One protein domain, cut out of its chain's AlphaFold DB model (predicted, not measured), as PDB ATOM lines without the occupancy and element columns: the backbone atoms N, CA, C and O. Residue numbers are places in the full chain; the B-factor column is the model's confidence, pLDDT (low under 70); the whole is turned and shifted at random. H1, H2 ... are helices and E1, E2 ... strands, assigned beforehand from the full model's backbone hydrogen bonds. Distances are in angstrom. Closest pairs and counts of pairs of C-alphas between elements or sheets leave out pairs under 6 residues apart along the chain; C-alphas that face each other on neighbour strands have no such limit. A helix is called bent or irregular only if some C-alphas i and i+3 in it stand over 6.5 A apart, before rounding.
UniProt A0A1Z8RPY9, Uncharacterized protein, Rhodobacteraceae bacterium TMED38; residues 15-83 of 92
ATOM      1  N   THR A  15      34.552  52.022 -12.047       84.88
ATOM      2  CA  THR A  15      34.610  52.427 -13.457       84.88
ATOM      3  C   THR A  15      33.407  51.970 -14.290       84.88
ATOM      4  O   THR A  15      33.251  52.434 -15.415       84.88
ATOM      5  N   ASP A  16      32.580  51.059 -13.772       82.56
ATOM      6  CA  ASP A  16      31.357  50.559 -14.417       82.56
ATOM      7  C   ASP A  16      30.076  51.104 -13.758       82.56
ATOM      8  O   ASP A  16      28.971  50.810 -14.217       82.56
ATOM      9  N   ALA A  17      30.201  51.936 -12.715       80.25
ATOM     10  CA  ALA A  17      29.079  52.404 -11.892       80.25
ATOM     11  C   ALA A  17      28.048  53.273 -12.644       80.25
ATOM     12  O   ALA A  17      26.947  53.489 -12.145       80.25
ATOM     13  N   GLY A  18      28.373  53.748 -13.851       79.31
ATOM     14  CA  GLY A  18      27.450  54.497 -14.712       79.31
ATOM     15  C   GLY A  18      26.405  53.643 -15.443       79.31
ATOM     16  O   GLY A  18      25.506  54.206 -16.060       79.31
ATOM     17  N   GLY A  19      26.514  52.309 -15.419       86.38
ATOM     18  CA  GLY A  19      25.575  51.410 -16.101       86.38
ATOM     19  C   GLY A  19      24.507  50.856 -15.160       86.38
ATOM     20  O   GLY A  19      24.818  50.057 -14.269       86.38
ATOM     21  N   ALA A  20      23.239  51.200 -15.390       84.12
ATOM     22  CA  ALA A  20      22.122  50.703 -14.588       84.12
ATOM     23  C   ALA A  20      21.861  49.207 -14.851       84.12
ATOM     24  O   ALA A  20      21.610  48.431 -13.924       84.12
ATOM     25  N   THR A  21      22.008  48.764 -16.102       88.19
ATOM     26  CA  THR A  21      21.812  47.362 -16.512       88.19
ATOM     27  C   THR A  21      23.137  46.607 -16.720       88.19
ATOM     28  O   THR A  21      24.163  47.225 -17.017       88.19
ATOM     29  N   PRO A  22      23.160  45.259 -16.631       86.88
ATOM     30  CA  PRO A  22      24.355  44.469 -16.957       86.88
ATOM     31  C   PRO A  22      24.903  44.737 -18.365       86.88
ATOM     32  O   PRO A  22      26.113  44.776 -18.569       86.88
ATOM     33  N   HIS A  23      24.012  44.965 -19.330       90.50
ATOM     34  CA  HIS A  23      24.378  45.260 -20.713       90.50
ATOM     35  C   HIS A  23      25.027  46.645 -20.864       90.50
ATOM     36  O   HIS A  23      26.017  46.787 -21.579       90.50
ATOM     37  N   GLU A  24      24.525  47.662 -20.161       90.62
ATOM     38  CA  GLU A  24      25.174  48.979 -20.109       90.62
ATOM     39  C   GLU A  24      26.562  48.897 -19.474       90.62
ATOM     40  O   GLU A  24      27.514  49.449 -20.023       90.62
ATOM     41  N   ARG A  25      26.715  48.139 -18.379       88.75
ATOM     42  CA  ARG A  25      28.031  47.904 -17.759       88.75
ATOM     43  C   ARG A  25      28.997  47.203 -18.711       88.75
ATOM     44  O   ARG A  25      30.153  47.597 -18.803       88.75
ATOM     45  N   LEU A  26      28.530  46.219 -19.481       90.75
ATOM     46  CA  LEU A  26      29.351  45.560 -20.499       90.75
ATOM     47  C   LEU A  26      29.804  46.533 -21.603       90.75
ATOM     48  O   LEU A  26      30.970  46.523 -21.996       90.75
ATOM     49  N   LYS A  27      28.918  47.425 -22.065       92.81
ATOM     50  CA  LYS A  27      29.293  48.487 -23.014       92.81
ATOM     51  C   LYS A  27      30.353  49.425 -22.436       92.81
ATOM     52  O   LYS A  27      31.302  49.760 -23.142       92.81
ATOM     53  N   ILE A  28      30.217  49.818 -21.167       92.38
ATOM     54  CA  ILE A  28      31.201  50.662 -20.472       92.38
ATOM     55  C   ILE A  28      32.559  49.953 -20.399       92.38
ATOM     56  O   ILE A  28      33.579  50.559 -20.733       92.38
ATOM     57  N   ARG A  29      32.581  48.659 -20.059       92.38
ATOM     58  CA  ARG A  29      33.801  47.838 -20.054       92.38
ATOM     59  C   ARG A  29      34.509  47.832 -21.409       92.38
ATOM     60  O   ARG A  29      35.698  48.141 -21.477       92.38
ATOM     61  N   PHE A  30      33.783  47.562 -22.495       94.94
ATOM     62  CA  PHE A  30      34.364  47.571 -23.843       94.94
ATOM     63  C   PHE A  30      34.847  48.960 -24.270       94.94
ATOM     64  O   PHE A  30      35.926  49.086 -24.850       94.94
ATOM     65  N   ALA A  31      34.090  50.015 -23.959       95.19
ATOM     66  CA  ALA A  31      34.507  51.386 -24.235       95.19
ATOM     67  C   ALA A  31      35.803  51.746 -23.485       95.19
ATOM     68  O   ALA A  31      36.720  52.317 -24.084       95.19
ATOM     69  N   ARG A  32      35.914  51.347 -22.211       94.81
ATOM     70  CA  ARG A  32      37.126  51.516 -21.396       94.81
ATOM     71  C   ARG A  32      38.314  50.765 -21.995       94.81
ATOM     72  O   ARG A  32      39.357  51.379 -22.203       94.81
ATOM     73  N   ALA A  33      38.161  49.481 -22.319       96.31
ATOM     74  CA  ALA A  33      39.236  48.689 -22.920       96.31
ATOM     75  C   ALA A  33      39.717  49.294 -24.248       96.31
ATOM     76  O   ALA A  33      40.918  49.436 -24.457       96.31
ATOM     77  N   ASN A  34      38.797  49.756 -25.101       97.19
ATOM     78  CA  ASN A  34      39.138  50.435 -26.354       97.19
ATOM     79  C   ASN A  34      39.887  51.757 -26.140       97.19
ATOM     80  O   ASN A  34      40.798  52.082 -26.906       97.19
ATOM     81  N   LEU A  35      39.519  52.541 -25.122       96.19
ATOM     82  CA  LEU A  35      40.244  53.764 -24.777       96.19
ATOM     83  C   LEU A  35      41.674  53.444 -24.332       96.19
ATOM     84  O   LEU A  35      42.615  54.013 -24.878       96.19
ATOM     85  N   ILE A  36      41.829  52.494 -23.409       96.56
ATOM     86  CA  ILE A  36      43.137  52.050 -22.907       96.56
ATOM     87  C   ILE A  36      43.990  51.496 -24.052       96.56
ATOM     88  O   ILE A  36      45.155  51.853 -24.178       96.56
ATOM     89  N   ASN A  37      43.405  50.697 -24.945       97.38
ATOM     90  CA  ASN A  37      44.112  50.156 -26.102       97.38
ATOM     91  C   ASN A  37      44.694  51.262 -26.986       97.38
ATOM     92  O   ASN A  37      45.830  51.160 -27.433       97.38
ATOM     93  N   ARG A  38      43.939  52.344 -27.221       96.25
ATOM     94  CA  ARG A  38      44.434  53.491 -27.997       96.25
ATOM     95  C   ARG A  38      45.607  54.189 -27.311       96.25
ATOM     96  O   ARG A  38      46.535  54.574 -28.011       96.25
ATOM     97  N   LEU A  39      45.572  54.315 -25.983       94.75
ATOM     98  CA  LEU A  39      46.667  54.899 -25.203       94.75
ATOM     99  C   LEU A  39      47.933  54.035 -25.248       94.75
ATOM    100  O   LEU A  39      49.030  54.566 -25.355       94.75
ATOM    101  N   LEU A  40      47.782  52.710 -25.194       96.00
ATOM    102  CA  LEU A  40      48.906  51.774 -25.088       96.00
ATOM    103  C   LEU A  40      49.466  51.309 -26.438       96.00
ATOM    104  O   LEU A  40      50.602  50.834 -26.497       96.00
ATOM    105  N   LYS A  41      48.721  51.492 -27.534       94.69
ATOM    106  CA  LYS A  41      49.146  51.095 -28.884       94.69
ATOM    107  C   LYS A  41      50.530  51.635 -29.290       94.69
ATOM    108  O   LYS A  41      51.287  50.855 -29.866       94.69
ATOM    109  N   PRO A  42      50.914  52.896 -28.993       93.19
ATOM    110  CA  PRO A  42      52.259  53.405 -29.287       93.19
ATOM    111  C   PRO A  42      53.385  52.659 -28.558       93.19
ATOM    112  O   PRO A  42      54.512  52.647 -29.039       93.19
ATOM    113  N   LEU A  43      53.086  52.009 -27.429       93.62
ATOM    114  CA  LEU A  43      54.035  51.191 -26.665       93.62
ATOM    115  C   LEU A  43      54.111  49.740 -27.169       93.62
ATOM    116  O   LEU A  43      54.791  48.917 -26.564       93.62
ATOM    117  N   GLY A  44      53.377  49.392 -28.233       95.31
ATOM    118  CA  GLY A  44      53.266  48.010 -28.712       95.31
ATOM    119  C   GLY A  44      52.453  47.096 -27.787       95.31
ATOM    120  O   GLY A  44      52.480  45.878 -27.953       95.31
ATOM    121  N   ILE A  45      51.723  47.665 -26.821       97.38
ATOM    122  CA  ILE A  45      50.875  46.926 -25.884       97.38
ATOM    123  C   ILE A  45      49.422  47.035 -26.345       97.38
ATOM    124  O   ILE A  45      48.919  48.127 -26.614       97.38
ATOM    125  N   THR A  46      48.726  45.904 -26.409       97.94
ATOM    126  CA  THR A  46      47.290  45.863 -26.707       97.94
ATOM    127  C   THR A  46      46.485  45.634 -25.440       97.94
ATOM    128  O   THR A  46      46.877  44.805 -24.618       97.94
ATOM    129  N   ALA A  47      45.337  46.296 -25.328       97.75
ATOM    130  CA  ALA A  47      44.369  46.083 -24.258       97.75
ATOM    131  C   ALA A  47      43.018  45.649 -24.835       97.75
ATOM    132  O   ALA A  47      42.471  46.307 -25.719       97.75
ATOM    133  N   THR A  48      42.459  44.556 -24.331       96.88
ATOM    134  CA  THR A  48      41.136  44.065 -24.734       96.88
ATOM    135  C   THR A  48      40.336  43.627 -23.517       96.88
ATOM    136  O   THR A  48      40.892  43.331 -22.467       96.88
ATOM    137  N   ASP A  49      39.014  43.596 -23.634       95.38
ATOM    138  CA  ASP A  49      38.145  42.958 -22.647       95.38
ATOM    139  C   ASP A  49      37.420  41.811 -23.366       95.38
ATOM    140  O   ASP A  49      36.828  42.017 -24.426       95.38
ATOM    141  N   ALA A  50      37.532  40.592 -22.829       91.31
ATOM    142  CA  ALA A  50      37.002  39.379 -23.453       91.31
ATOM    143  C   ALA A  50      35.473  39.242 -23.315       91.31
ATOM    144  O   ALA A  50      34.876  38.348 -23.915       91.31
ATOM    145  N   GLY A  51      34.828  40.081 -22.497       88.25
ATOM    146  CA  GLY A  51      33.394  40.060 -22.209       88.25
ATOM    147  C   GLY A  51      32.945  38.900 -21.313       88.25
ATOM    148  O   GLY A  51      32.065  39.084 -20.474       88.25
ATOM    149  N   THR A  52      33.570  37.730 -21.446       86.56
ATOM    150  CA  THR A  52      33.260  36.510 -20.684       86.56
ATOM    151  C   THR A  52      33.856  36.521 -19.278       86.56
ATOM    152  O   THR A  52      33.171  36.163 -18.325       86.56
ATOM    153  N   LEU A  53      35.104  36.977 -19.129       83.44
ATOM    154  CA  LEU A  53      35.764  37.157 -17.837       83.44
ATOM    155  C   LEU A  53      35.887  38.656 -17.511       83.44
ATOM    156  O   LEU A  53      36.272  39.431 -18.388       83.44
ATOM    157  N   PRO A  54      35.550  39.101 -16.287       82.50
ATOM    158  CA  PRO A  54      35.854  40.452 -15.821       82.50
ATOM    159  C   PRO A  54      37.356  40.753 -15.861       82.50
ATOM    160  O   PRO A  54      38.149  39.985 -15.326       82.50
ATOM    161  N   GLY A  55      37.731  41.882 -16.464       91.62
ATOM    162  CA  GLY A  55      39.109  42.372 -16.488       91.62
ATOM    163  C   GLY A  55      39.563  42.839 -17.868       91.62
ATOM    164  O   GLY A  55      38.899  42.619 -18.881       91.62
ATOM    165  N   ILE A  56      40.718  43.499 -17.887       96.19
ATOM    166  CA  ILE A  56      41.376  44.001 -19.091       96.19
ATOM    167  C   ILE A  56      42.575  43.101 -19.371       96.19
ATOM    168  O   ILE A  56      43.514  43.024 -18.585       96.19
ATOM    169  N   GLN A  57      42.542  42.405 -20.494       97.19
ATOM    170  CA  GLN A  57      43.642  41.591 -20.969       97.19
ATOM    171  C   GLN A  57      44.680  42.484 -21.653       97.19
ATOM    172  O   GLN A  57      44.397  43.098 -22.683       97.19
ATOM    173  N   LEU A  58      45.886  42.539 -21.091       97.94
ATOM    174  CA  LEU A  58      47.034  43.203 -21.693       97.94
ATOM    175  C   LEU A  58      47.941  42.188 -22.372       97.94
ATOM    176  O   LEU A  58      48.250  41.151 -21.787       97.94
ATOM    177  N   SER A  59      48.420  42.515 -23.568       97.50
ATOM    178  CA  SER A  59      49.435  41.734 -24.275       97.50
ATOM    179  C   SER A  59      50.541  42.641 -24.793       97.50
ATOM    180  O   SER A  59      50.254  43.719 -25.307       97.50
ATOM    181  N   ASN A  60      51.797  42.218 -24.654       94.88
ATOM    182  CA  ASN A  60      52.975  43.024 -25.006       94.88
ATOM    183  C   ASN A  60      53.558  42.723 -26.399       94.88
ATOM    184  O   ASN A  60      54.714  43.045 -26.658       94.88
ATOM    185  N   GLY A  61      52.824  42.010 -27.258       88.31
ATOM    186  CA  GLY A  61      53.293  41.616 -28.593       88.31
ATOM    187  C   GLY A  61      54.395  40.543 -28.614       88.31
ATOM    188  O   GLY A  61      54.612  39.927 -29.650       88.31
ATOM    189  N   MET A  62      55.033  40.243 -27.477       89.88
ATOM    190  CA  MET A  62      56.054  39.194 -27.314       89.88
ATOM    191  C   MET A  62      55.462  37.872 -26.791       89.88
ATOM    192  O   MET A  62      56.167  37.038 -26.229       89.88
ATOM    193  N   GLY A  63      54.146  37.695 -26.923       90.31
ATOM    194  CA  GLY A  63      53.423  36.499 -26.481       90.31
ATOM    195  C   GLY A  63      53.068  36.466 -24.990       90.31
ATOM    196  O   GLY A  63      52.362  35.551 -24.566       90.31
ATOM    197  N   LYS A  64      53.482  37.458 -24.186       96.06
ATOM    198  CA  LYS A  64      53.051  37.557 -22.786       96.06
ATOM    199  C   LYS A  64      51.713  38.279 -22.705       96.06
ATOM    200  O   LYS A  64      51.577  39.407 -23.177       96.06
ATOM    201  N   THR A  65      50.757  37.634 -22.045       96.62
ATOM    202  CA  THR A  65      49.405  38.149 -21.840       96.62
ATOM    203  C   THR A  65      49.013  38.011 -20.375       96.62
ATOM    204  O   THR A  65      49.233  36.960 -19.776       96.62
ATOM    205  N   VAL A  66      48.453  39.071 -19.791       97.50
ATOM    206  CA  VAL A  66      48.029  39.119 -18.383       97.50
ATOM    207  C   VAL A  66      46.630  39.716 -18.304       97.50
ATOM    208  O   VAL A  66      46.326  40.675 -19.009       97.50
ATOM    209  N   ILE A  67      45.778  39.150 -17.452       96.75
ATOM    210  CA  ILE A  67      44.445  39.690 -17.174       96.75
ATOM    211  C   ILE A  67      44.548  40.593 -15.948       96.75
ATOM    212  O   ILE A  67      44.863  40.126 -14.856       96.75
ATOM    213  N   CYS A  68      44.288  41.881 -16.143       96.56
ATOM    214  CA  CYS A  68      44.274  42.906 -15.107       96.56
ATOM    215  C   CYS A  68      42.835  43.074 -14.585       96.56
ATOM    216  O   CYS A  68      41.966  43.501 -15.352       96.56
ATOM    217  N   PRO A  69      42.545  42.743 -13.313       92.50
ATOM    218  CA  PRO A  69      41.193  42.849 -12.757       92.50
ATOM    219  C   PRO A  69      40.656  44.284 -12.717       92.50
ATOM    220  O   PRO A  69      39.460  44.505 -12.912       92.50
ATOM    221  N   THR A  70      41.538  45.254 -12.475       92.19
ATOM    222  CA  THR A  70      41.194  46.671 -12.305       92.19
ATOM    223  C   THR A  70      41.991  47.570 -13.253       92.19
ATOM    224  O   THR A  70      42.926  47.121 -13.921       92.19
ATOM    225  N   ILE A  71      41.620  48.853 -13.339       92.75
ATOM    226  CA  ILE A  71      42.365  49.832 -14.148       92.75
ATOM    227  C   ILE A  71      43.710  50.185 -13.498       92.75
ATOM    228  O   ILE A  71      44.685  50.466 -14.186       92.75
ATOM    229  N   GLU A  72      43.794  50.103 -12.178       92.12
ATOM    230  CA  GLU A  72      45.009  50.298 -11.401       92.12
ATOM    231  C   GLU A  72      46.025  49.179 -11.694       92.12
ATOM    232  O   GLU A  72      47.216  49.443 -11.881       92.12
ATOM    233  N   ASP A  73      45.549  47.936 -11.829       96.19
ATOM    234  CA  ASP A  73      46.389  46.799 -12.225       96.19
ATOM    235  C   ASP A  73      46.911  46.928 -13.661       96.19
ATOM    236  O   ASP A  73      48.006  46.446 -13.953       96.19
ATOM    237  N   VAL A  74      46.165  47.593 -14.554       96.88
ATOM    238  CA  VAL A  74      46.624  47.870 -15.924       96.88
ATOM    239  C   VAL A  74      47.884  48.721 -15.893       96.88
ATOM    240  O   VAL A  74      48.870  48.358 -16.531       96.88
ATOM    241  N   TRP A  75      47.890  49.819 -15.135       95.94
ATOM    242  CA  TRP A  75      49.044  50.720 -15.091       95.94
ATOM    243  C   TRP A  75      50.272  50.037 -14.507       95.94
ATOM    244  O   TRP A  75      51.322  50.034 -15.146       95.94
ATOM    245  N   ARG A  76      50.110  49.324 -13.386       97.00
ATOM    246  CA  ARG A  76      51.191  48.509 -12.812       97.00
ATOM    247  C   ARG A  76      51.734  47.496 -13.824       97.00
ATOM    248  O   ARG A  76      52.941  47.283 -13.918       97.00
ATOM    249  N   GLN A  77      50.860  46.855 -14.598       98.00
ATOM    250  CA  GLN A  77      51.282  45.853 -15.572       98.00
ATOM    251  C   GLN A  77      51.984  46.467 -16.795       98.00
ATOM    252  O   GLN A  77      52.902  45.841 -17.335       98.00
ATOM    253  N   VAL A  78      51.608  47.678 -17.210       97.25
ATOM    254  CA  VAL A  78      52.314  48.436 -18.256       97.25
ATOM    255  C   VAL A  78      53.732  48.781 -17.804       97.25
ATOM    256  O   VAL A  78      54.673  48.578 -18.573       97.25
ATOM    257  N   GLU A  79      53.918  49.204 -16.555       96.81
ATOM    258  CA  GLU A  79      55.254  49.454 -15.993       96.81
ATOM    259  C   GLU A  79      56.112  48.186 -15.995       96.81
ATOM    260  O   GLU A  79      57.267  48.209 -16.409       96.81
ATOM    261  N   ILE A  80      55.528  47.038 -15.636       96.81
ATOM    262  CA  ILE A  80      56.219  45.740 -15.693       96.81
ATOM    263  C   ILE A  80      56.595  45.358 -17.134       96.81
ATOM    264  O   ILE A  80      57.657  44.780 -17.356       96.81
ATOM    265  N   PHE A  81      55.731  45.622 -18.119       96.69
ATOM    266  CA  PHE A  81      56.021  45.303 -19.522       96.69
ATOM    267  C   PHE A  81      57.073  46.222 -20.142       96.69
ATOM    268  O   PHE A  81      57.845  45.758 -20.979       96.69
ATOM    269  N   THR A  82      57.100  47.493 -19.749       94.44
ATOM    270  CA  THR A  82      57.989  48.511 -20.333       94.44
ATOM    271  C   THR A  82      59.276  48.729 -19.539       94.44
ATOM    272  O   THR A  82      60.217  49.318 -20.067       94.44
ATOM    273  N   GLY A  83      59.325  48.288 -18.279       95.56
ATOM    274  CA  GLY A  83      60.433  48.530 -17.352       95.56
ATOM    275  C   GLY A  83      60.553  49.980 -16.874       95.56
ATOM    276  O   GLY A  83      61.536  50.312 -16.219       95.56
TER     277      GLY A  83
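AT A GLANCE: This is residues 15 to 83 of the 92 residues of an uncharacterized protein of Rhodobacteraceae bacterium TMED38 (UniProt A0A1Z8RPY9). A small antiparallel sheet of three strands has two helices on one of its faces, the long H1 along the edge strand E1 and the shorter H2 over E2 and E3. The two helices run the same way at a shallow tilt, and H1, which meets the sheet with its residues 29 to 41, makes much of the long axis. The printed part has 69 residues, with two named helices and three named strands in the order H1, E1, E2, E3, H2; the class is mixed, helices and strands. The sheet's order is E1, E2, E3, and the whole is compact, with a radius of gyration of the C-alphas of 12.0 A, yet elongated in outline, spanning 38 by 20 by 17 A.

IN THESE COORDINATES: Residues 15 to 21 come before H1, which holds residues 22 to 43 and measures 31.9 A from C-alpha 22 at (24.355, 44.469, -16.957) to C-alpha 43 at (54.035, 51.191, -26.665). H1 has a kink of 25 degrees near residue 37, and it is irregular: C-alphas 39 and 42 are 7.1 A apart. E1 is residues 46 to 48, 6.7 A; E2 is residues 56 to 59, 9.8 A; E3 is residues 65 to 68, 9.7 A. H2, residues 71 to 82, measures 16.9 A and ends with C-alpha 82 at (57.989, 48.511, -20.333).

HOW THE PARTS SIT: E1, E2 and E3 form a meander, each strand the antiparallel neighbour of the one before. E1 and E2 are a hairpin at 152 degrees, with N 48 and O 57 at 2.9 A, within hydrogen-bond range. E2 and E3 are a hairpin at 156 degrees, with N 58 and O 66 at 2.8 A, also within range. Two layers are formed, helices on one face of a sheet: H1 and H2 are on the same face. H1 lies over E1 and runs along the strands, at 1 degree to E1 on the local plane; its height over the sheet is 4.5 A, only just above the sheet's level. The closest C-alphas of H1 and E1 are those of Asn 37 and Ala 47, 4.5 A apart. H2 lies over E2 and E3 at a height of 9.1 A and runs along the strands, at 5 degrees to E2 on the local plane. The closest C-alphas of H2 and E3 are those of Cys 68 and Val 74, 5.6 A apart. H1 and H2 are close but not clearly touching, their closest C-alphas, Leu 43 and Thr 82, being 7.9 A apart; they run the same way at a shallow tilt of 23 degrees. In H2 every O i to N i+4 pair is within hydrogen-bond range; in H1, 16 of 18 are.

THE WHOLE: The two C-alphas farthest apart are those of Thr 21 and Gly 83, at 38.6 A. The printed part has no cut. The links H1 to E1, E2 to E3 and E3 to H2 are tight, E1 to E2 is short, and no link is long. The mean pLDDT of the printed part is 93.0, and no printed residue is under 70.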